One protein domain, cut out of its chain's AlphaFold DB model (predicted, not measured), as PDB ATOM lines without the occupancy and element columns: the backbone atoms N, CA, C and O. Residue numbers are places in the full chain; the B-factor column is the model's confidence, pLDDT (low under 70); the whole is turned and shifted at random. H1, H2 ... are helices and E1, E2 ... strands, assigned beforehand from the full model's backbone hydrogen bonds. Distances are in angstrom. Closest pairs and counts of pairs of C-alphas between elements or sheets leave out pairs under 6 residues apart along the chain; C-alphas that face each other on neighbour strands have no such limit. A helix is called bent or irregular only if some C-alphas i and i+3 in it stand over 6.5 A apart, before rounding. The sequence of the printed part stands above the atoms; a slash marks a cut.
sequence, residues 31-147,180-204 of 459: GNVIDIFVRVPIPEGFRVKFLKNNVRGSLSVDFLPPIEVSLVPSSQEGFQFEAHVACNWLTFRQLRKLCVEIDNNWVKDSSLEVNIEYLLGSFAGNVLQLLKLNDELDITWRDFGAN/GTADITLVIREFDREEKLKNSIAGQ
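This is residues 31 to 147 and 180 to 204 of the 459 residues of the protein "E3 ubiquitin-protein ligase RNF14-like" of Frankliniella occidentalis (UniProt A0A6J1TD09). Two small lobes lie toward opposite ends of the longest axis: the sheet E1 E4 E5 with the helical hairpin H1 and H2 packed on it, and the small sheet E3 E2 E6 with the long helix H3 grazing it. Residues 197 to 204 stick out, of which 197 to 202 belong to H3. The printed part has 142 residues, mixed helices and strands, in the order E1 E2 E3 E4 E5 H1 H2 E6 H3; the first sheet is antiparallel, the second mixed. It is only just compact, close to loose, with a radius of gyration of the C-alphas of 17.0 A and spans of 53 by 48 by 27 A.

E1 is residues 34 to 38, from C-alpha 34 at (-5.707, 55.819, 25.369), E4 67 to 73, 19.4 A long, and E5 81 to 86. H1 is residues 92 to 108, 24.6 A, and H2 116 to 131, 21.3 A. E2 is residues 47 to 52, E3 55 to 60 and E6 136 to 138. H3, residues 184 to 202, 26.5 A, ends at (-22.848, 33.711, 30.188).

N 36 and O 69 are 2.8 A apart between E1 and E4, as are N 70 and O 84 between E4 and E5. H1 is over E5 at a height over the sheet of 9.3 A; their closest C-alphas, Val 85 and Cys 99, are 6.5 A apart. H1 and H2 touch at a steep tilt of 42 degrees, opposite ways, closest at the C-alphas of Gln 94 and Leu 131, 6.2 A. H2 only grazes this sheet with residues 116 to 127; it is irregular, C-alphas 125 and 128 being 7.5 A apart. E2 and E3 form a hairpin, with N 50 and O 57 at 2.9 A, and parallel E6 has N 137 at 2.9 A from O 47. H3 only grazes that sheet with residues 184 to 192, and H1 and H3 are apart. In H1 and H3 every O i to N i+4 pair is within hydrogen-bond range; in H2 10 of 12 are.

The C-alphas of Val 55 and Glu 77, the two farthest apart, are 53.4 A apart. Residues 148 to 179 are not printed, and C-alphas 147 and 180 across the cut are 15.9 A apart. Of the links that are printed whole, none is long. Mean pLDDT of the printed part is 82.8; 24 residues are under 70, among them 143 to 147 and 201 to 204.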
ATOM      1  N   GLY A  31      -3.323  64.483  20.868       54.25
ATOM      2  CA  GLY A  31      -3.436  64.726  22.320       54.25
ATOM      3  C   GLY A  31      -4.342  63.778  23.114       54.25
ATOM      4  O   GLY A  31      -4.525  63.992  24.310       54.25
ATOM      5  N   ASN A  32      -4.899  62.735  22.494       68.38
ATOM      6  CA  ASN A  32      -5.808  61.822  23.188       68.38
ATOM      7  C   ASN A  32      -5.054  60.727  23.952       68.38
ATOM      8  O   ASN A  32      -4.231  60.008  23.386       68.38
ATOM      9  N   VAL A  33      -5.370  60.610  25.241       78.06
ATOM     10  CA  VAL A  33      -4.945  59.515  26.120       78.06
ATOM     11  C   VAL A  33      -5.742  58.257  25.766       78.06
ATOM     12  O   VAL A  33      -6.962  58.328  25.613       78.06
ATOM     13  N   ILE A  34      -5.066  57.117  25.619       83.50
ATOM     14  CA  ILE A  34      -5.707  55.819  25.369       83.50
ATOM     15  C   ILE A  34      -5.768  55.052  26.687       83.50
ATOM     16  O   ILE A  34      -4.740  54.578  27.159       83.50
ATOM     17  N   ASP A  35      -6.963  54.903  27.259       82.19
ATOM     18  CA  ASP A  35      -7.167  54.126  28.487       82.19
ATOM     19  C   ASP A  35      -7.501  52.666  28.168       82.19
ATOM     20  O   ASP A  35      -8.468  52.371  27.454       82.19
ATOM     21  N   ILE A  36      -6.716  51.750  28.728       86.12
ATOM     22  CA  ILE A  36      -6.826  50.309  28.511       86.12
ATOM     23  C   ILE A  36      -6.988  49.606  29.856       86.12
ATOM     24  O   ILE A  36      -6.277  49.900  30.811       86.12
ATOM     25  N   PHE A  37      -7.917  48.654  29.939       87.62
ATOM     26  CA  PHE A  37      -8.208  47.920  31.169       87.62
ATOM     27  C   PHE A  37      -7.719  46.479  31.043       87.62
ATOM     28  O   PHE A  37      -8.309  45.659  30.340       87.62
ATOM     29  N   VAL A  38      -6.630  46.168  31.738       90.12
ATOM     30  CA  VAL A  38      -5.976  44.862  31.699       90.12
ATOM     31  C   VAL A  38      -6.558  43.965  32.787       90.12
ATOM     32  O   VAL A  38      -6.400  44.234  33.982       90.12
ATOM     33  N   ARG A  39      -7.225  42.880  32.382       91.44
ATOM     34  CA  ARG A  39      -7.667  41.828  33.302       91.44
ATOM     35  C   ARG A  39      -6.493  40.912  33.620       91.44
ATOM     36  O   ARG A  39      -5.794  40.457  32.720       91.44
ATOM     37  N   VAL A  40      -6.283  40.648  34.904       93.06
ATOM     38  CA  VAL A  40      -5.237  39.732  35.365       93.06
ATOM     39  C   VAL A  40      -5.891  38.378  35.642       93.06
ATOM     40  O   VAL A  40      -6.758  38.325  36.515       93.06
ATOM     41  N   PRO A  41      -5.519  37.303  34.926       91.88
ATOM     42  CA  PRO A  41      -6.008  35.969  35.249       91.88
ATOM     43  C   PRO A  41      -5.456  35.555  36.616       91.88
ATOM     44  O   PRO A  41      -4.257  35.694  36.864       91.88
ATOM     45  N   ILE A  42      -6.324  35.065  37.500       95.12
ATOM     46  CA  ILE A  42      -5.949  34.577  38.833       95.12
ATOM     47  C   ILE A  42      -6.241  33.076  38.959       95.12
ATOM     48  O   ILE A  42      -7.168  32.591  38.308       95.12
ATOM     49  N   PRO A  43      -5.443  32.322  39.738       95.31
ATOM     50  CA  PRO A  43      -5.692  30.901  39.954       95.31
ATOM     51  C   PRO A  43      -6.968  30.667  40.771       95.31
ATOM     52  O   PRO A  43      -7.435  31.541  41.501       95.31
ATOM     53  N   GLU A  44      -7.519  29.460  40.670       93.69
ATOM     54  CA  GLU A  44      -8.695  29.059  41.443       93.69
ATOM     55  C   GLU A  44      -8.419  29.144  42.954       93.69
ATOM     56  O   GLU A  44      -7.372  28.713  43.443       93.69
ATOM     57  N   GLY A  45      -9.364  29.717  43.704       93.94
ATOM     58  CA  GLY A  45      -9.230  29.885  45.152       93.94
ATOM     59  C   GLY A  45      -8.267  30.999  45.577       93.94
ATOM     60  O   GLY A  45      -7.785  30.980  46.714       93.94
ATOM     61  N   PHE A  46      -7.985  31.969  44.701       97.38
ATOM     62  CA  PHE A  46      -7.147  33.125  45.017       97.38
ATOM     63  C   PHE A  46      -7.693  33.911  46.221       97.38
ATOM     64  O   PHE A  46      -8.880  34.245  46.296       97.38
ATOM     65  N   ARG A  47      -6.821  34.228  47.191       97.62
ATOM     66  CA  ARG A  47      -7.222  34.865  48.458       97.62
ATOM     67  C   ARG A  47      -6.710  36.291  48.600       97.62
ATOM     68  O   ARG A  47      -5.516  36.552  48.537       97.62
ATOM     69  N   VAL A  48      -7.602  37.212  48.942       97.50
ATOM     70  CA  VAL A  48      -7.264  38.589  49.309       97.50
ATOM     71  C   VAL A  48      -7.239  38.716  50.831       97.50
ATOM     72  O   VAL A  48      -8.277  38.603  51.484       97.50
ATOM     73  N   LYS A  49      -6.056  38.934  51.411       96.94
ATOM     74  CA  LYS A  49      -5.865  39.194  52.845       96.94
ATOM     75  C   LYS A  49      -6.037  40.675  53.123       96.94
ATOM     76  O   LYS A  49      -5.363  41.502  52.514       96.94
ATOM     77  N   PHE A  50      -6.892  41.004  54.077       94.69
ATOM     78  CA  PHE A  50      -7.159  42.376  54.487       94.69
ATOM     79  C   PHE A  50      -7.116  42.502  56.010       94.69
ATOM     80  O   PHE A  50      -7.259  41.529  56.753       94.69
ATOM     81  N   LEU A  51      -6.878  43.720  56.476       91.56
ATOM     82  CA  LEU A  51      -7.072  44.120  57.861       91.56
ATOM     83  C   LEU A  51      -8.266  45.076  57.822       91.56
ATOM     84  O   LEU A  51      -8.358  45.845  56.872       91.56
ATOM     85  N   LYS A  52      -9.212  44.946  58.752       87.81
ATOM     86  CA  LYS A  52     -10.302  45.908  58.948       87.81
ATOM     87  C   LYS A  52     -10.566  46.032  60.437       87.81
ATOM     88  O   LYS A  52     -10.843  45.025  61.084       87.81
ATOM     89  N   ASN A  53     -10.472  47.238  60.991       86.88
ATOM     90  CA  ASN A  53     -10.655  47.486  62.431       86.88
ATOM     91  C   ASN A  53      -9.760  46.585  63.310       86.88
ATOM     92  O   ASN A  53     -10.223  46.005  64.288       86.88
ATOM     93  N   ASN A  54      -8.484  46.419  62.933       86.88
ATOM     94  CA  ASN A  54      -7.517  45.499  63.560       86.88
ATOM     95  C   ASN A  54      -7.869  43.999  63.485       86.88
ATOM     96  O   ASN A  54      -7.117  43.170  63.998       86.88
ATOM     97  N   VAL A  55      -8.952  43.620  62.806       89.56
ATOM     98  CA  VAL A  55      -9.312  42.221  62.565       89.56
ATOM     99  C   VAL A  55      -8.747  41.790  61.217       89.56
ATOM    100  O   VAL A  55      -9.028  42.399  60.183       89.56
ATOM    101  N   ARG A  56      -7.919  40.740  61.218       94.69
ATOM    102  CA  ARG A  56      -7.412  40.130  59.982       94.69
ATOM    103  C   ARG A  56      -8.506  39.276  59.359       94.69
ATOM    104  O   ARG A  56      -9.056  38.402  60.022       94.69
ATOM    105  N   GLY A  57      -8.783  39.513  58.084       95.56
ATOM    106  CA  GLY A  57      -9.722  38.738  57.289       95.56
ATOM    107  C   GLY A  57      -9.093  38.246  55.989       95.56
ATOM    108  O   GLY A  57      -8.044  38.723  55.550       95.56
ATOM    109  N   SER A  58      -9.753  37.278  55.364       96.81
ATOM    110  CA  SER A  58      -9.416  36.796  54.027       96.81
ATOM    111  C   SER A  58     -10.682  36.633  53.196       96.81
ATOM    112  O   SER A  58     -11.680  36.119  53.698       96.81
ATOM    113  N   LEU A  59     -10.636  37.049  51.934       96.56
ATOM    114  CA  LEU A  59     -11.719  36.917  50.961       96.56
ATOM    115  C   LEU A  59     -11.246  36.033  49.802       96.56
ATOM    116  O   LEU A  59     -10.210  36.325  49.217       96.56
ATOM    117  N   SER A  60     -11.989  34.977  49.471       97.31
ATOM    118  CA  SER A  60     -11.754  34.210  48.238       97.31
ATOM    119  C   SER A  60     -12.425  34.925  47.073       97.31
ATOM    120  O   SER A  60     -13.597  35.287  47.191       97.31
ATOM    121  N   VAL A  61     -11.699  35.127  45.977       97.06
ATOM    122  CA  VAL A  61     -12.202  35.786  44.765       97.06
ATOM    123  C   VAL A  61     -11.785  35.006  43.530       97.06
ATOM    124  O   VAL A  61     -10.726  34.385  43.527       97.06
ATOM    125  N   ASP A  62     -12.607  35.085  42.490       95.81
ATOM    126  CA  ASP A  62     -12.325  34.506  41.174       95.81
ATOM    127  C   ASP A  62     -11.968  35.603  40.154       95.81
ATOM    128  O   ASP A  62     -11.340  35.327  39.134       95.81
ATOM    129  N   PHE A  63     -12.291  36.869  40.458       95.81
ATOM    130  CA  PHE A  63     -11.949  38.024  39.630       95.81
ATOM    131  C   PHE A  63     -11.378  39.184  40.458       95.81
ATOM    132  O   PHE A  63     -11.873  39.513  41.537       95.81
ATOM    133  N   LEU A  64     -10.353  39.856  39.919       95.25
ATOM    134  CA  LEU A  64      -9.820  41.115  40.452       95.25
ATOM    135  C   LEU A  64     -10.207  42.298  39.552       95.25
ATOM    136  O   LEU A  64     -10.244  42.135  38.328       95.25
ATOM    137  N   PRO A  65     -10.421  43.505  40.121       93.88
ATOM    138  CA  PRO A  65     -10.605  44.715  39.326       93.88
ATOM    139  C   PRO A  65      -9.442  44.917  38.340       93.88
ATOM    140  O   PRO A  65      -8.289  44.683  38.720       93.88
ATOM    141  N   PRO A  66      -9.701  45.368  37.101       93.75
ATOM    142  CA  PRO A  66      -8.661  45.490  36.086       93.75
ATOM    143  C   PRO A  66      -7.610  46.541  36.459       93.75
ATOM    144  O   PRO A  66      -7.879  47.494  37.192       93.75
ATOM    145  N   ILE A  67      -6.405  46.362  35.924       91.50
ATOM    146  CA  ILE A  67      -5.334  47.359  35.966       91.50
ATOM    147  C   ILE A  67      -5.576  48.343  34.822       91.50
ATOM    148  O   ILE A  67      -5.678  47.936  33.669       91.50
ATOM    149  N   GLU A  68      -5.668  49.627  35.134       89.94
ATOM    150  CA  GLU A  68      -5.823  50.685  34.139       89.94
ATOM    151  C   GLU A  68      -4.441  51.104  33.625       89.94
ATOM    152  O   GLU A  68      -3.529  51.391  34.405       89.94
ATOM    153  N   VAL A  69      -4.273  51.099  32.308       89.19
ATOM    154  CA  VAL A  69      -3.061  51.512  31.603       89.19
ATOM    155  C   VAL A  69      -3.447  52.617  30.631       89.19
ATOM    156  O   VAL A  69      -4.112  52.362  29.630       89.19
ATOM    157  N   SER A  70      -3.024  53.840  30.926       87.50
ATOM    158  CA  SER A  70      -3.248  55.011  30.084       87.50
ATOM    159  C   SER A  70      -1.999  55.293  29.257       87.50
ATOM    160  O   SER A  70      -0.943  55.595  29.813       87.50
ATOM    161  N   LEU A  71      -2.101  55.209  27.933       86.38
ATOM    162  CA  LEU A  71      -1.023  55.561  27.010       86.38
ATOM    163  C   LEU A  71      -1.179  57.024  26.590       86.38
ATOM    164  O   LEU A  71      -2.170  57.397  25.958       86.38
ATOM    165  N   VAL A  72      -0.203  57.854  26.944       84.06
ATOM    166  CA  VAL A  72      -0.186  59.287  26.632       84.06
ATOM    167  C   VAL A  72       0.842  59.536  25.529       84.06
ATOM    168  O   VAL A  72       2.002  59.172  25.710       84.06
ATOM    169  N   PRO A  73       0.474  60.148  24.391       81.38
ATOM    170  CA  PRO A  73       1.444  60.499  23.359       81.38
ATOM    171  C   PRO A  73       2.516  61.438  23.929       81.38
ATOM    172  O   PRO A  73       2.192  62.489  24.487       81.38
ATOM    173  N   SER A  74       3.788  61.076  23.780       77.38
ATOM    174  CA  SER A  74       4.898  61.969  24.102       77.38
ATOM    175  C   SER A  74       4.885  63.144  23.124       77.38
ATOM    176  O   SER A  74       4.695  62.967  21.924       77.38
ATOM    177  N   SER A  75       5.082  64.365  23.621       65.31
ATOM    178  CA  SER A  75       5.080  65.587  22.803       65.31
ATOM    179  C   SER A  75       6.304  65.733  21.888       65.31
ATOM    180  O   SER A  75       6.427  66.740  21.190       65.31
ATOM    181  N   GLN A  76       7.230  64.772  21.910       60.28
ATOM    182  CA  GLN A  76       8.415  64.766  21.058       60.28
ATOM    183  C   GLN A  76       8.098  64.103  19.715       60.28
ATOM    184  O   GLN A  76       7.337  63.143  19.665       60.28
ATOM    185  N   GLU A  77       8.674  64.623  18.629       54.00
ATOM    186  CA  GLU A  77       8.485  64.117  17.264       54.00
ATOM    187  C   GLU A  77       8.859  62.622  17.170       54.00
ATOM    188  O   GLU A  77      10.025  62.253  17.059       54.00
ATOM    189  N   GLY A  78       7.852  61.750  17.274       60.59
ATOM    190  CA  GLY A  78       7.976  60.294  17.233       60.59
ATOM    191  C   GLY A  78       6.744  59.606  17.833       60.59
ATOM    192  O   GLY A  78       6.110  60.139  18.738       60.59
ATOM    193  N   PHE A  79       6.388  58.411  17.347       65.50
ATOM    194  CA  PHE A  79       5.307  57.576  17.903       65.50
ATOM    195  C   PHE A  79       5.714  56.944  19.250       65.50
ATOM    196  O   PHE A  79       5.756  55.725  19.396       65.50
ATOM    197  N   GLN A  80       6.084  57.765  20.232       71.31
ATOM    198  CA  GLN A  80       6.384  57.311  21.586       71.31
ATOM    199  C   GLN A  80       5.202  57.605  22.502       71.31
ATOM    200  O   GLN A  80       4.656  58.707  22.489       71.31
ATOM    201  N   PHE A  81       4.828  56.622  23.316       78.88
ATOM    202  CA  PHE A  81       3.806  56.768  24.342       78.88
ATOM    203  C   PHE A  81       4.450  56.659  25.724       78.88
ATOM    204  O   PHE A  81       5.332  55.831  25.939       78.88
ATOM    205  N   GLU A  82       4.002  57.490  26.660       82.94
ATOM    206  CA  GLU A  82       4.246  57.321  28.088       82.94
ATOM    207  C   GLU A  82       3.107  56.475  28.669       82.94
ATOM    208  O   GLU A  82       1.931  56.822  28.534       82.94
ATOM    209  N   ALA A  83       3.446  55.340  29.284       85.00
ATOM    210  CA  ALA A  83       2.469  54.460  29.911       85.00
ATOM    211  C   ALA A  83       2.276  54.831  31.388       85.00
ATOM    212  O   ALA A  83       3.188  54.720  32.210       85.00
ATOM    213  N   HIS A  84       1.056  55.211  31.753       87.06
ATOM    214  CA  HIS A  84       0.655  55.418  33.138       87.06
ATOM    215  C   HIS A  84      -0.154  54.220  33.620       87.06
ATOM    216  O   HIS A  84      -1.164  53.869  33.024       87.06
ATOM    217  N   VAL A  85       0.281  53.597  34.716       89.19
ATOM    218  CA  VAL A  85      -0.399  52.434  35.298       89.19
ATOM    219  C   VAL A  85      -1.098  52.845  36.586       89.19
ATOM    220  O   VAL A  85      -0.455  53.331  37.520       89.19
ATOM    221  N   ALA A  86      -2.401  52.596  36.658       89.62
ATOM    222  CA  ALA A  86      -3.224  52.803  37.835       89.62
ATOM    223  C   ALA A  86      -3.864  51.479  38.274       89.62
ATOM    224  O   ALA A  86      -4.453  50.733  37.496       89.62
ATOM    225  N   CYS A  87      -3.731  51.160  39.559       89.81
ATOM    226  CA  CYS A  87      -4.384  50.004  40.151       89.81
ATOM    227  C   CYS A  87      -4.573  50.230  41.643       89.81
ATOM    228  O   CYS A  87      -3.629  50.565  42.364       89.81
ATOM    229  N   ASN A  88      -5.795  50.010  42.120       88.00
ATOM    230  CA  ASN A  88      -6.122  50.316  43.503       88.00
ATOM    231  C   ASN A  88      -5.569  49.267  44.471       88.00
ATOM    232  O   ASN A  88      -5.210  49.597  45.599       88.00
ATOM    233  N   TRP A  89      -5.456  48.014  44.050       92.75
ATOM    234  CA  TRP A  89      -5.098  46.907  44.936       92.75
ATOM    235  C   TRP A  89      -3.600  46.577  44.947       92.75
ATOM    236  O   TRP A  89      -3.170  45.696  45.687       92.75
ATOM    237  N   LEU A  90      -2.784  47.336  44.208       91.75
ATOM    238  CA  LEU A  90      -1.329  47.202  44.185       91.75
ATOM    239  C   LEU A  90      -0.622  48.254  45.041       91.75
ATOM    240  O   LEU A  90      -1.024  49.413  45.132       91.75
ATOM    241  N   THR A  91       0.503  47.858  45.634       90.25
ATOM    242  CA  THR A  91       1.423  48.793  46.293       90.25
ATOM    243  C   THR A  91       2.182  49.633  45.264       90.25
ATOM    244  O   THR A  91       2.440  49.200  44.140       90.25
ATOM    245  N   PHE A  92       2.690  50.797  45.678       86.75
ATOM    246  CA  PHE A  92       3.547  51.634  44.825       86.75
ATOM    247  C   PHE A  92       4.782  50.889  44.281       86.75
ATOM    248  O   PHE A  92       5.214  51.109  43.151       86.75
ATOM    249  N   ARG A  93       5.367  49.979  45.075       89.00
ATOM    250  CA  ARG A  93       6.518  49.173  44.635       89.00
ATOM    251  C   ARG A  93       6.137  48.202  43.520       89.00
ATOM    252  O   ARG A  93       6.952  47.984  42.632       89.00
ATOM    253  N   GLN A  94       4.940  47.623  43.586       92.75
ATOM    254  CA  GLN A  94       4.419  46.727  42.555       92.75
ATOM    255  C   GLN A  94       4.067  47.508  41.287       92.75
ATOM    256  O   GLN A  94       4.564  47.149  40.228       92.75
ATOM    257  N   LEU A  95       3.346  48.629  41.403       89.94
ATOM    258  CA  LEU A  95       3.046  49.516  40.269       89.94
ATOM    259  C   LEU A  95       4.313  49.942  39.521       89.94
ATOM    260  O   LEU A  95       4.390  49.814  38.306       89.94
ATOM    261  N   ARG A  96       5.362  50.347  40.246       87.88
ATOM    262  CA  ARG A  96       6.641  50.711  39.627       87.88
ATOM    263  C   ARG A  96       7.282  49.555  38.854       87.88
ATOM    264  O   ARG A  96       7.899  49.799  37.824       87.88
ATOM    265  N   LYS A  97       7.183  48.318  39.355       91.25
ATOM    266  CA  LYS A  97       7.680  47.141  38.627       91.25
ATOM    267  C   LYS A  97       6.882  46.906  37.348       91.25
ATOM    268  O   LYS A  97       7.493  46.586  36.340       91.25
ATOM    269  N   LEU A  98       5.560  47.094  37.392       90.69
ATOM    270  CA  LEU A  98       4.708  46.979  36.209       90.69
ATOM    271  C   LEU A  98       5.074  48.013  35.145       90.69
ATOM    272  O   LEU A  98       5.257  47.629  34.000       90.69
ATOM    273  N   CYS A  99       5.255  49.283  35.521       88.38
ATOM    274  CA  CYS A  99       5.690  50.320  34.579       88.38
ATOM    275  C   CYS A  99       7.013  49.946  33.898       88.38
ATOM    276  O   CYS A  99       7.095  49.969  32.680       88.38
ATOM    277  N   VAL A 100       8.015  49.517  34.679       88.69
ATOM    278  CA  VAL A 100       9.316  49.093  34.129       88.69
ATOM    279  C   VAL A 100       9.165  47.912  33.167       88.69
ATOM    280  O   VAL A 100       9.861  47.864  32.160       88.69
ATOM    281  N   GLU A 101       8.278  46.961  33.455       90.38
ATOM    282  CA  GLU A 101       8.052  45.829  32.554       90.38
ATOM    283  C   GLU A 101       7.352  46.245  31.256       90.38
ATOM    284  O   GLU A 101       7.733  45.778  30.184       90.38
ATOM    285  N   ILE A 102       6.370  47.148  31.332       87.88
ATOM    286  CA  ILE A 102       5.711  47.711  30.146       87.88
ATOM    287  C   ILE A 102       6.742  48.443  29.280       87.88
ATOM    288  O   ILE A 102       6.814  48.173  28.084       87.88
ATOM    289  N   ASP A 103       7.592  49.278  29.886       84.81
ATOM    290  CA  ASP A 103       8.669  49.985  29.183       84.81
ATOM    291  C   ASP A 103       9.650  48.999  28.525       84.81
ATOM    292  O   ASP A 103      10.029  49.160  27.364       84.81
ATOM    293  N   ASN A 104      10.038  47.933  29.234       86.56
ATOM    294  CA  ASN A 104      10.937  46.908  28.702       86.56
ATOM    295  C   ASN A 104      10.327  46.161  27.508       86.56
ATOM    296  O   ASN A 104      11.040  45.876  26.544       86.56
ATOM    297  N   ASN A 105       9.038  45.824  27.568       84.94
ATOM    298  CA  ASN A 105       8.341  45.162  26.464       84.94
ATOM    299  C   ASN A 105       8.181  46.103  25.267       84.94
ATOM    300  O   ASN A 105       8.389  45.686  24.132       84.94
ATOM    301  N   TRP A 106       7.941  47.391  25.522       81.31
ATOM    302  CA  TRP A 106       7.879  48.407  24.475       81.31
ATOM    303  C   TRP A 106       9.203  48.550  23.711       81.31
ATOM    304  O   TRP A 106       9.214  48.673  22.489       81.31
ATOM    305  N   VAL A 107      10.339  48.506  24.416       82.12
ATOM    306  CA  VAL A 107      11.673  48.599  23.792       82.12
ATOM    307  C   VAL A 107      12.005  47.355  22.961       82.12
ATOM    308  O   VAL A 107      12.615  47.480  21.896       82.12
ATOM    309  N   LYS A 108      11.616  46.159  23.425       80.88
ATOM    310  CA  LYS A 108      11.908  44.889  22.735       80.88
ATOM    311  C   LYS A 108      11.201  44.776  21.383       80.88
ATOM    312  O   LYS A 108      11.830  44.324  20.431       80.88
ATOM    313  N   ASP A 109       9.962  45.252  21.285       71.62
ATOM    314  CA  ASP A 109       9.105  45.064  20.106       71.62
ATOM    315  C   ASP A 109       9.034  46.299  19.189       71.62
ATOM    316  O   ASP A 109       8.067  46.478  18.457       71.62
ATOM    317  N   SER A 110      10.075  47.142  19.177       58.25
ATOM    318  CA  SER A 110      10.156  48.424  18.439       58.25
ATOM    319  C   SER A 110       9.958  48.382  16.905       58.25
ATOM    320  O   SER A 110      10.111  49.408  16.237       58.25
ATOM    321  N   SER A 111       9.587  47.241  16.319       61.22
ATOM    322  CA  SER A 111       9.032  47.201  14.965       61.22
ATOM    323  C   SER A 111       7.713  47.983  14.910       61.22
ATOM    324  O   SER A 111       6.837  47.782  15.743       61.22
ATOM    325  N   LEU A 112       7.584  48.868  13.916       52.38
ATOM    326  CA  LEU A 112       6.579  49.939  13.772       52.38
ATOM    327  C   LEU A 112       5.083  49.556  13.869       52.38
ATOM    328  O   LEU A 112       4.241  50.450  13.859       52.38
ATOM    329  N   GLU A 113       4.738  48.279  14.003       58.88
ATOM    330  CA  GLU A 113       3.365  47.796  14.188       58.88
ATOM    331  C   GLU A 113       3.248  47.019  15.506       58.88
ATOM    332  O   GLU A 113       2.952  45.825  15.528       58.88
ATOM    333  N   VAL A 114       3.508  47.685  16.634       62.03
ATOM    334  CA  VAL A 114       3.232  47.089  17.948       62.03
ATOM    335  C   VAL A 114       1.726  46.896  18.068       62.03
ATOM    336  O   VAL A 114       0.972  47.850  18.275       62.03
ATOM    337  N   ASN A 115       1.277  45.648  17.949       73.44
ATOM    338  CA  ASN A 115      -0.081  45.291  18.315       73.44
ATOM    339  C   ASN A 115      -0.206  45.450  19.839       73.44
ATOM    340  O   ASN A 115       0.256  44.606  20.608       73.44
ATOM    341  N   ILE A 116      -0.810  46.562  20.265       78.56
ATOM    342  CA  ILE A 116      -1.059  46.905  21.673       78.56
ATOM    343  C   ILE A 116      -1.734  45.737  22.409       78.56
ATOM    344  O   ILE A 116      -1.432  45.484  23.574       78.56
ATOM    345  N   GLU A 117      -2.596  44.984  21.723       75.06
ATOM    346  CA  GLU A 117      -3.275  43.808  22.264       75.06
ATOM    347  C   GLU A 117      -2.292  42.685  22.617       75.06
ATOM    348  O   GLU A 117      -2.395  42.089  23.686       75.06
ATOM    349  N   TYR A 118      -1.287  42.438  21.770       79.44
ATOM    350  CA  TYR A 118      -0.254  41.431  22.021       79.44
ATOM    351  C   TYR A 118       0.649  41.826  23.193       79.44
ATOM    352  O   TYR A 118       0.881  41.022  24.101       79.44
ATOM    353  N   LEU A 119       1.111  43.082  23.208       78.38
ATOM    354  CA  LEU A 119       1.969  43.600  24.274       78.38
ATOM    355  C   LEU A 119       1.253  43.524  25.629       78.38
ATOM    356  O   LEU A 119       1.826  43.056  26.616       78.38
ATOM    357  N   LEU A 120      -0.023  43.918  25.672       80.00
ATOM    358  CA  LEU A 120      -0.812  43.887  26.901       80.00
ATOM    359  C   LEU A 120      -1.305  42.489  27.276       80.00
ATOM    360  O   LEU A 120      -1.412  42.207  28.466       80.00
ATOM    361  N   GLY A 121      -1.546  41.600  26.312       80.25
ATOM    362  CA  GLY A 121      -1.883  40.200  26.573       80.25
ATOM    363  C   GLY A 121      -0.715  39.438  27.201       80.25
ATOM    364  O   GLY A 121      -0.884  38.752  28.211       80.25
ATOM    365  N   SER A 122       0.497  39.632  26.668       81.81
ATOM    366  CA  SER A 122       1.735  39.095  27.251       81.81
ATOM    367  C   SER A 122       1.998  39.672  28.645       81.81
ATOM    368  O   SER A 122       2.338  38.944  29.582       81.81
ATOM    369  N   PHE A 123       1.777  40.977  28.818       86.25
ATOM    370  CA  PHE A 123       1.860  41.626  30.122       86.25
ATOM    371  C   PHE A 123       0.861  41.016  31.118       86.25
ATOM    372  O   PHE A 123       1.280  40.591  32.194       86.25
ATOM    373  N   ALA A 124      -0.420  40.901  30.747       87.12
ATOM    374  CA  ALA A 124      -1.504  40.369  31.577       87.12
ATOM    375  C   ALA A 124      -1.195  38.973  32.129       87.12
ATOM    376  O   ALA A 124      -1.336  38.743  33.332       87.12
ATOM    377  N   GLY A 125      -0.720  38.063  31.270       87.62
ATOM    378  CA  GLY A 125      -0.379  36.692  31.664       87.62
ATOM    379  C   GLY A 125       0.782  36.600  32.660       87.62
ATOM    380  O   GLY A 125       0.847  35.656  33.442       87.62
ATOM    381  N   ASN A 126       1.668  37.599  32.685       90.75
ATOM    382  CA  ASN A 126       2.876  37.593  33.510       90.75
ATOM    383  C   ASN A 126       2.769  38.452  34.782       90.75
ATOM    384  O   ASN A 126       3.666  38.391  35.630       90.75
ATOM    385  N   VAL A 127       1.692  39.232  34.960       93.12
ATOM    386  CA  VAL A 127       1.543  40.163  36.098       93.12
ATOM    387  C   VAL A 127       1.720  39.452  37.440       93.12
ATOM    388  O   VAL A 127       2.496  39.912  38.280       93.12
ATOM    389  N   LEU A 128       1.042  38.321  37.657       93.31
ATOM    390  CA  LEU A 128       1.110  37.604  38.935       93.31
ATOM    391  C   LEU A 128       2.524  37.106  39.249       93.31
ATOM    392  O   LEU A 128       3.031  37.335  40.351       93.31
ATOM    393  N   GLN A 129       3.199  36.511  38.263       94.44
ATOM    394  CA  GLN A 129       4.565  36.012  38.411       94.44
ATOM    395  C   GLN A 129       5.554  37.154  38.688       94.44
ATOM    396  O   GLN A 129       6.372  37.073  39.609       94.44
ATOM    397  N   LEU A 130       5.445  38.254  37.938       93.88
ATOM    398  CA  LEU A 130       6.288  39.440  38.087       93.88
ATOM    399  C   LEU A 130       6.140  40.079  39.476       93.88
ATOM    400  O   LEU A 130       7.119  40.522  40.096       93.88
ATOM    401  N   LEU A 131       4.908  40.125  39.981       94.19
ATOM    402  CA  LEU A 131       4.590  40.696  41.285       94.19
ATOM    403  C   LEU A 131       4.781  39.717  42.448       94.19
ATOM    404  O   LEU A 131       4.743  40.165  43.597       94.19
ATOM    405  N   LYS A 132       5.068  38.440  42.160       95.12
ATOM    406  CA  LYS A 132       5.162  37.339  43.131       95.12
ATOM    407  C   LYS A 132       3.862  37.148  43.924       95.12
ATOM    408  O   LYS A 132       3.897  36.936  45.134       95.12
ATOM    409  N   LEU A 133       2.732  37.275  43.235       93.62
ATOM    410  CA  LEU A 133       1.385  37.058  43.754       93.62
ATOM    411  C   LEU A 133       0.919  35.678  43.284       93.62
ATOM    412  O   LEU A 133       0.252  35.581  42.263       93.62
ATOM    413  N   ASN A 134       1.341  34.618  43.972       89.75
ATOM    414  CA  ASN A 134       1.023  33.254  43.539       89.75
ATOM    415  C   ASN A 134      -0.463  32.949  43.792       89.75
ATOM    416  O   ASN A 134      -1.248  32.945  42.856       89.75
ATOM    417  N   ASP A 135      -0.858  32.816  45.061       94.56
ATOM    418  CA  ASP A 135      -2.229  32.416  45.438       94.56
ATOM    419  C   ASP A 135      -2.906  33.431  46.367       94.56
ATOM    420  O   ASP A 135      -4.045  33.250  46.808       94.56
ATOM    421  N   GLU A 136      -2.182  34.493  46.727       96.12
ATOM    422  CA  GLU A 136      -2.676  35.495  47.652       96.12
ATOM    423  C   GLU A 136      -2.245  36.918  47.313       96.12
ATOM    424  O   GLU A 136      -1.120  37.185  46.884       96.12
ATOM    425  N   LEU A 137      -3.164  37.845  47.571       96.06
ATOM    426  CA  LEU A 137      -2.959  39.281  47.511       96.06
ATOM    427  C   LEU A 137      -3.104  39.871  48.915       96.06
ATOM    428  O   LEU A 137      -4.176  39.819  49.514       96.06
ATOM    429  N   ASP A 138      -2.029  40.456  49.437       94.69
ATOM    430  CA  ASP A 138      -2.033  41.122  50.740       94.69
ATOM    431  C   ASP A 138      -2.278  42.630  50.587       94.69
ATOM    432  O   ASP A 138      -1.425  43.375  50.096       94.69
ATOM    433  N   ILE A 139      -3.458  43.076  51.023       93.88
ATOM    434  CA  ILE A 139      -3.859  44.490  51.079       93.88
ATOM    435  C   ILE A 139      -3.897  45.047  52.509       93.88
ATOM    436  O   ILE A 139      -4.351  46.172  52.715       93.88
ATOM    437  N   THR A 140      -3.374  44.320  53.505       89.88
ATOM    438  CA  THR A 140      -3.342  44.770  54.913       89.88
ATOM    439  C   THR A 140      -2.560  46.074  55.115       89.88
ATOM    440  O   THR A 140      -2.779  46.788  56.091       89.88
ATOM    441  N   TRP A 141      -1.682  46.429  54.172       83.25
ATOM    442  CA  TRP A 141      -0.884  47.658  54.194       83.25
ATOM    443  C   TRP A 141      -1.713  48.951  54.119       83.25
ATOM    444  O   TRP A 141      -1.195  50.000  54.495       83.25
ATOM    445  N   ARG A 142      -2.966  48.909  53.636       73.19
ATOM    446  CA  ARG A 142      -3.839  50.099  53.526       73.19
ATOM    447  C   ARG A 142      -4.480  50.534  54.839       73.19
ATOM    448  O   ARG A 142      -4.800  51.710  54.985       73.19
ATOM    449  N   ASP A 143      -4.660  49.602  55.765       57.50
ATOM    450  CA  ASP A 143      -5.365  49.836  57.028       57.50
ATOM    451  C   ASP A 143      -4.474  50.491  58.093       57.50
ATOM    452  O   ASP A 143      -4.954  51.073  59.066       57.50
ATOM    453  N   PHE A 144      -3.156  50.486  57.867       53.81
ATOM    454  CA  PHE A 144      -2.240  51.403  58.533       53.81
ATOM    455  C   PHE A 144      -2.517  52.792  57.968       53.81
ATOM    456  O   PHE A 144      -1.920  53.166  56.962       53.81
ATOM    457  N   GLY A 145      -3.500  53.470  58.569       44.44
ATOM    458  CA  GLY A 145      -4.207  54.629  58.042       44.44
ATOM    459  C   GLY A 145      -3.367  55.643  57.271       44.44
ATOM    460  O   GLY A 145      -2.153  55.740  57.421       44.44
ATOM    461  N   ALA A 146      -4.060  56.455  56.478       41.44
ATOM    462  CA  ALA A 146      -3.565  57.567  55.669       41.44
ATOM    463  C   ALA A 146      -2.777  58.674  56.425       41.44
ATOM    464  O   ALA A 146      -2.831  59.843  56.062       41.44
ATOM    465  N   ASN A 147      -1.964  58.340  57.421       33.34
ATOM    466  CA  ASN A 147      -0.802  59.093  57.834       33.34
ATOM    467  C   ASN A 147       0.401  58.650  57.003       33.34
ATOM    468  O   ASN A 147       1.209  57.818  57.401       33.34
ATOM    469  N   GLY A 180     -11.398  58.172  45.876       49.50
ATOM    470  CA  GLY A 180     -12.272  57.695  46.944       49.50
ATOM    471  C   GLY A 180     -11.579  56.974  48.097       49.50
ATOM    472  O   GLY A 180     -10.755  56.081  47.923       49.50
ATOM    473  N   THR A 181     -12.017  57.324  49.304       53.75
ATOM    474  CA  THR A 181     -11.819  56.622  50.584       53.75
ATOM    475  C   THR A 181     -12.539  55.268  50.646       53.75
ATOM    476  O   THR A 181     -12.768  54.741  51.733       53.75
ATOM    477  N   ALA A 182     -12.942  54.711  49.500       63.19
ATOM    478  CA  ALA A 182     -13.701  53.475  49.443       63.19
ATOM    479  C   ALA A 182     -12.863  52.314  49.997       63.19
ATOM    480  O   ALA A 182     -11.692  52.143  49.641       63.19
ATOM    481  N   ASP A 183     -13.479  51.522  50.875       85.44
ATOM    482  CA  ASP A 183     -12.916  50.275  51.384       85.44
ATOM    483  C   ASP A 183     -12.618  49.359  50.191       85.44
ATOM    484  O   ASP A 183     -13.520  48.856  49.521       85.44
ATOM    485  N   ILE A 184     -11.334  49.164  49.896       88.00
ATOM    486  CA  ILE A 184     -10.902  48.393  48.731       88.00
ATOM    487  C   ILE A 184     -11.392  46.944  48.780       88.00
ATOM    488  O   ILE A 184     -11.600  46.323  47.739       88.00
ATOM    489  N   THR A 185     -11.614  46.418  49.985       90.56
ATOM    490  CA  THR A 185     -12.154  45.076  50.189       90.56
ATOM    491  C   THR A 185     -13.578  44.996  49.650       90.56
ATOM    492  O   THR A 185     -13.939  43.992  49.039       90.56
ATOM    493  N   LEU A 186     -14.375  46.059  49.830       88.50
ATOM    494  CA  LEU A 186     -15.714  46.162  49.245       88.50
ATOM    495  C   LEU A 186     -15.637  46.254  47.722       88.50
ATOM    496  O   LEU A 186     -16.319  45.486  47.055       88.50
ATOM    497  N   VAL A 187     -14.749  47.092  47.175       89.25
ATOM    498  CA  VAL A 187     -14.577  47.238  45.716       89.25
ATOM    499  C   VAL A 187     -14.216  45.903  45.055       89.25
ATOM    500  O   VAL A 187     -14.807  45.532  44.045       89.25
ATOM    501  N   ILE A 188     -13.265  45.158  45.629       94.25
ATOM    502  CA  ILE A 188     -12.877  43.835  45.121       94.25
ATOM    503  C   ILE A 188     -14.052  42.853  45.221       94.25
ATOM    504  O   ILE A 188     -14.335  42.143  44.261       94.25
ATOM    505  N   ARG A 189     -14.756  42.820  46.362       94.25
ATOM    506  CA  ARG A 189     -15.896  41.917  46.583       94.25
ATOM    507  C   ARG A 189     -17.053  42.193  45.622       94.25
ATOM    508  O   ARG A 189     -17.665  41.255  45.119       94.25
ATOM    509  N   GLU A 190     -17.383  43.460  45.402       89.56
ATOM    510  CA  GLU A 190     -18.454  43.864  44.492       89.56
ATOM    511  C   GLU A 190     -18.106  43.518  43.049       89.56
ATOM    512  O   GLU A 190     -18.930  42.909  42.367       89.56
ATOM    513  N   PHE A 191     -16.875  43.812  42.621       92.31
ATOM    514  CA  PHE A 191     -16.398  43.457  41.289       92.31
ATOM    515  C   PHE A 191     -16.427  41.939  41.051       92.31
ATOM    516  O   PHE A 191     -16.957  41.488  40.037       92.31
ATOM    517  N   ASP A 192     -15.930  41.144  42.004       94.56
ATOM    518  CA  ASP A 192     -15.967  39.676  41.938       94.56
ATOM    519  C   ASP A 192     -17.405  39.153  41.804       94.56
ATOM    520  O   ASP A 192     -17.701  38.333  40.935       94.56
ATOM    521  N   ARG A 193     -18.337  39.688  42.605       90.75
ATOM    522  CA  ARG A 193     -19.762  39.338  42.536       90.75
ATOM    523  C   ARG A 193     -20.375  39.678  41.174       90.75
ATOM    524  O   ARG A 193     -21.161  38.889  40.651       90.75
ATOM    525  N   GLU A 194     -20.052  40.838  40.611       84.38
ATOM    526  CA  GLU A 194     -20.562  41.265  39.305       84.38
ATOM    527  C   GLU A 194     -20.031  40.404  38.160       84.38
ATOM    528  O   GLU A 194     -20.809  40.006  37.295       84.38
ATOM    529  N   GLU A 195     -18.738  40.083  38.147       88.25
ATOM    530  CA  GLU A 195     -18.157  39.220  37.112       88.25
ATOM    531  C   GLU A 195     -18.665  37.780  37.232       88.25
ATOM    532  O   GLU A 195     -19.014  37.173  36.220       88.25
ATOM    533  N   LYS A 196     -18.841  37.260  38.452       87.56
ATOM    534  CA  LYS A 196     -19.529  35.978  38.681       87.56
ATOM    535  C   LYS A 196     -20.943  35.981  38.133       87.56
ATOM    536  O   LYS A 196     -21.350  35.013  37.499       87.56
ATOM    537  N   LEU A 197     -21.689  37.065  38.343       79.12
ATOM    538  CA  LEU A 197     -23.039  37.197  37.808       79.12
ATOM    539  C   LEU A 197     -23.023  37.253  36.275       79.12
ATOM    540  O   LEU A 197     -23.807  36.553  35.640       79.12
ATOM    541  N   LYS A 198     -22.111  38.027  35.673       78.81
ATOM    542  CA  LYS A 198     -21.934  38.078  34.212       78.81
ATOM    543  C   LYS A 198     -21.586  36.706  33.644       78.81
ATOM    544  O   LYS A 198     -22.188  36.312  32.652       78.81
ATOM    545  N   ASN A 199     -20.699  35.957  34.296       75.00
ATOM    546  CA  ASN A 199     -20.305  34.616  33.868       75.00
ATOM    547  C   ASN A 199     -21.400  33.570  34.111       75.00
ATOM    548  O   ASN A 199     -21.588  32.679  33.289       75.00
ATOM    549  N   SER A 200     -22.186  33.705  35.181       71.88
ATOM    550  CA  SER A 200     -23.368  32.870  35.421       71.88
ATOM    551  C   SER A 200     -24.457  33.111  34.375       71.88
ATOM    552  O   SER A 200     -25.106  32.158  33.950       71.88
ATOM    553  N   ILE A 201     -24.634  34.359  33.930       59.56
ATOM    554  CA  ILE A 201     -25.505  34.698  32.797       59.56
ATOM    555  C   ILE A 201     -24.883  34.189  31.490       59.56
ATOM    556  O   ILE A 201     -25.606  33.701  30.629       59.56
ATOM    557  N   ALA A 202     -23.554  34.232  31.356       53.72
ATOM    558  CA  ALA A 202     -22.848  33.711  30.188       53.72
ATOM    559  C   ALA A 202     -22.920  32.181  30.047       53.72
ATOM    560  O   ALA A 202     -22.772  31.664  28.944       53.72
ATOM    561  N   GLY A 203     -23.187  31.468  31.146       48.50
ATOM    562  CA  GLY A 203     -23.483  30.035  31.164       48.50
ATOM    563  C   GLY A 203     -24.898  29.670  30.697       48.50
ATOM    564  O   GLY A 203     -25.187  28.486  30.530       48.50
ATOM    565  N   GLN A 204     -25.786  30.647  30.461       47.66
ATOM    566  CA  GLN A 204     -26.999  30.401  29.685       47.66
ATOM    567  C   GLN A 204     -26.567  30.251  28.228       47.66
ATOM    568  O   GLN A 204     -26.005  31.177  27.644       47.66
TER     569      GLN A 204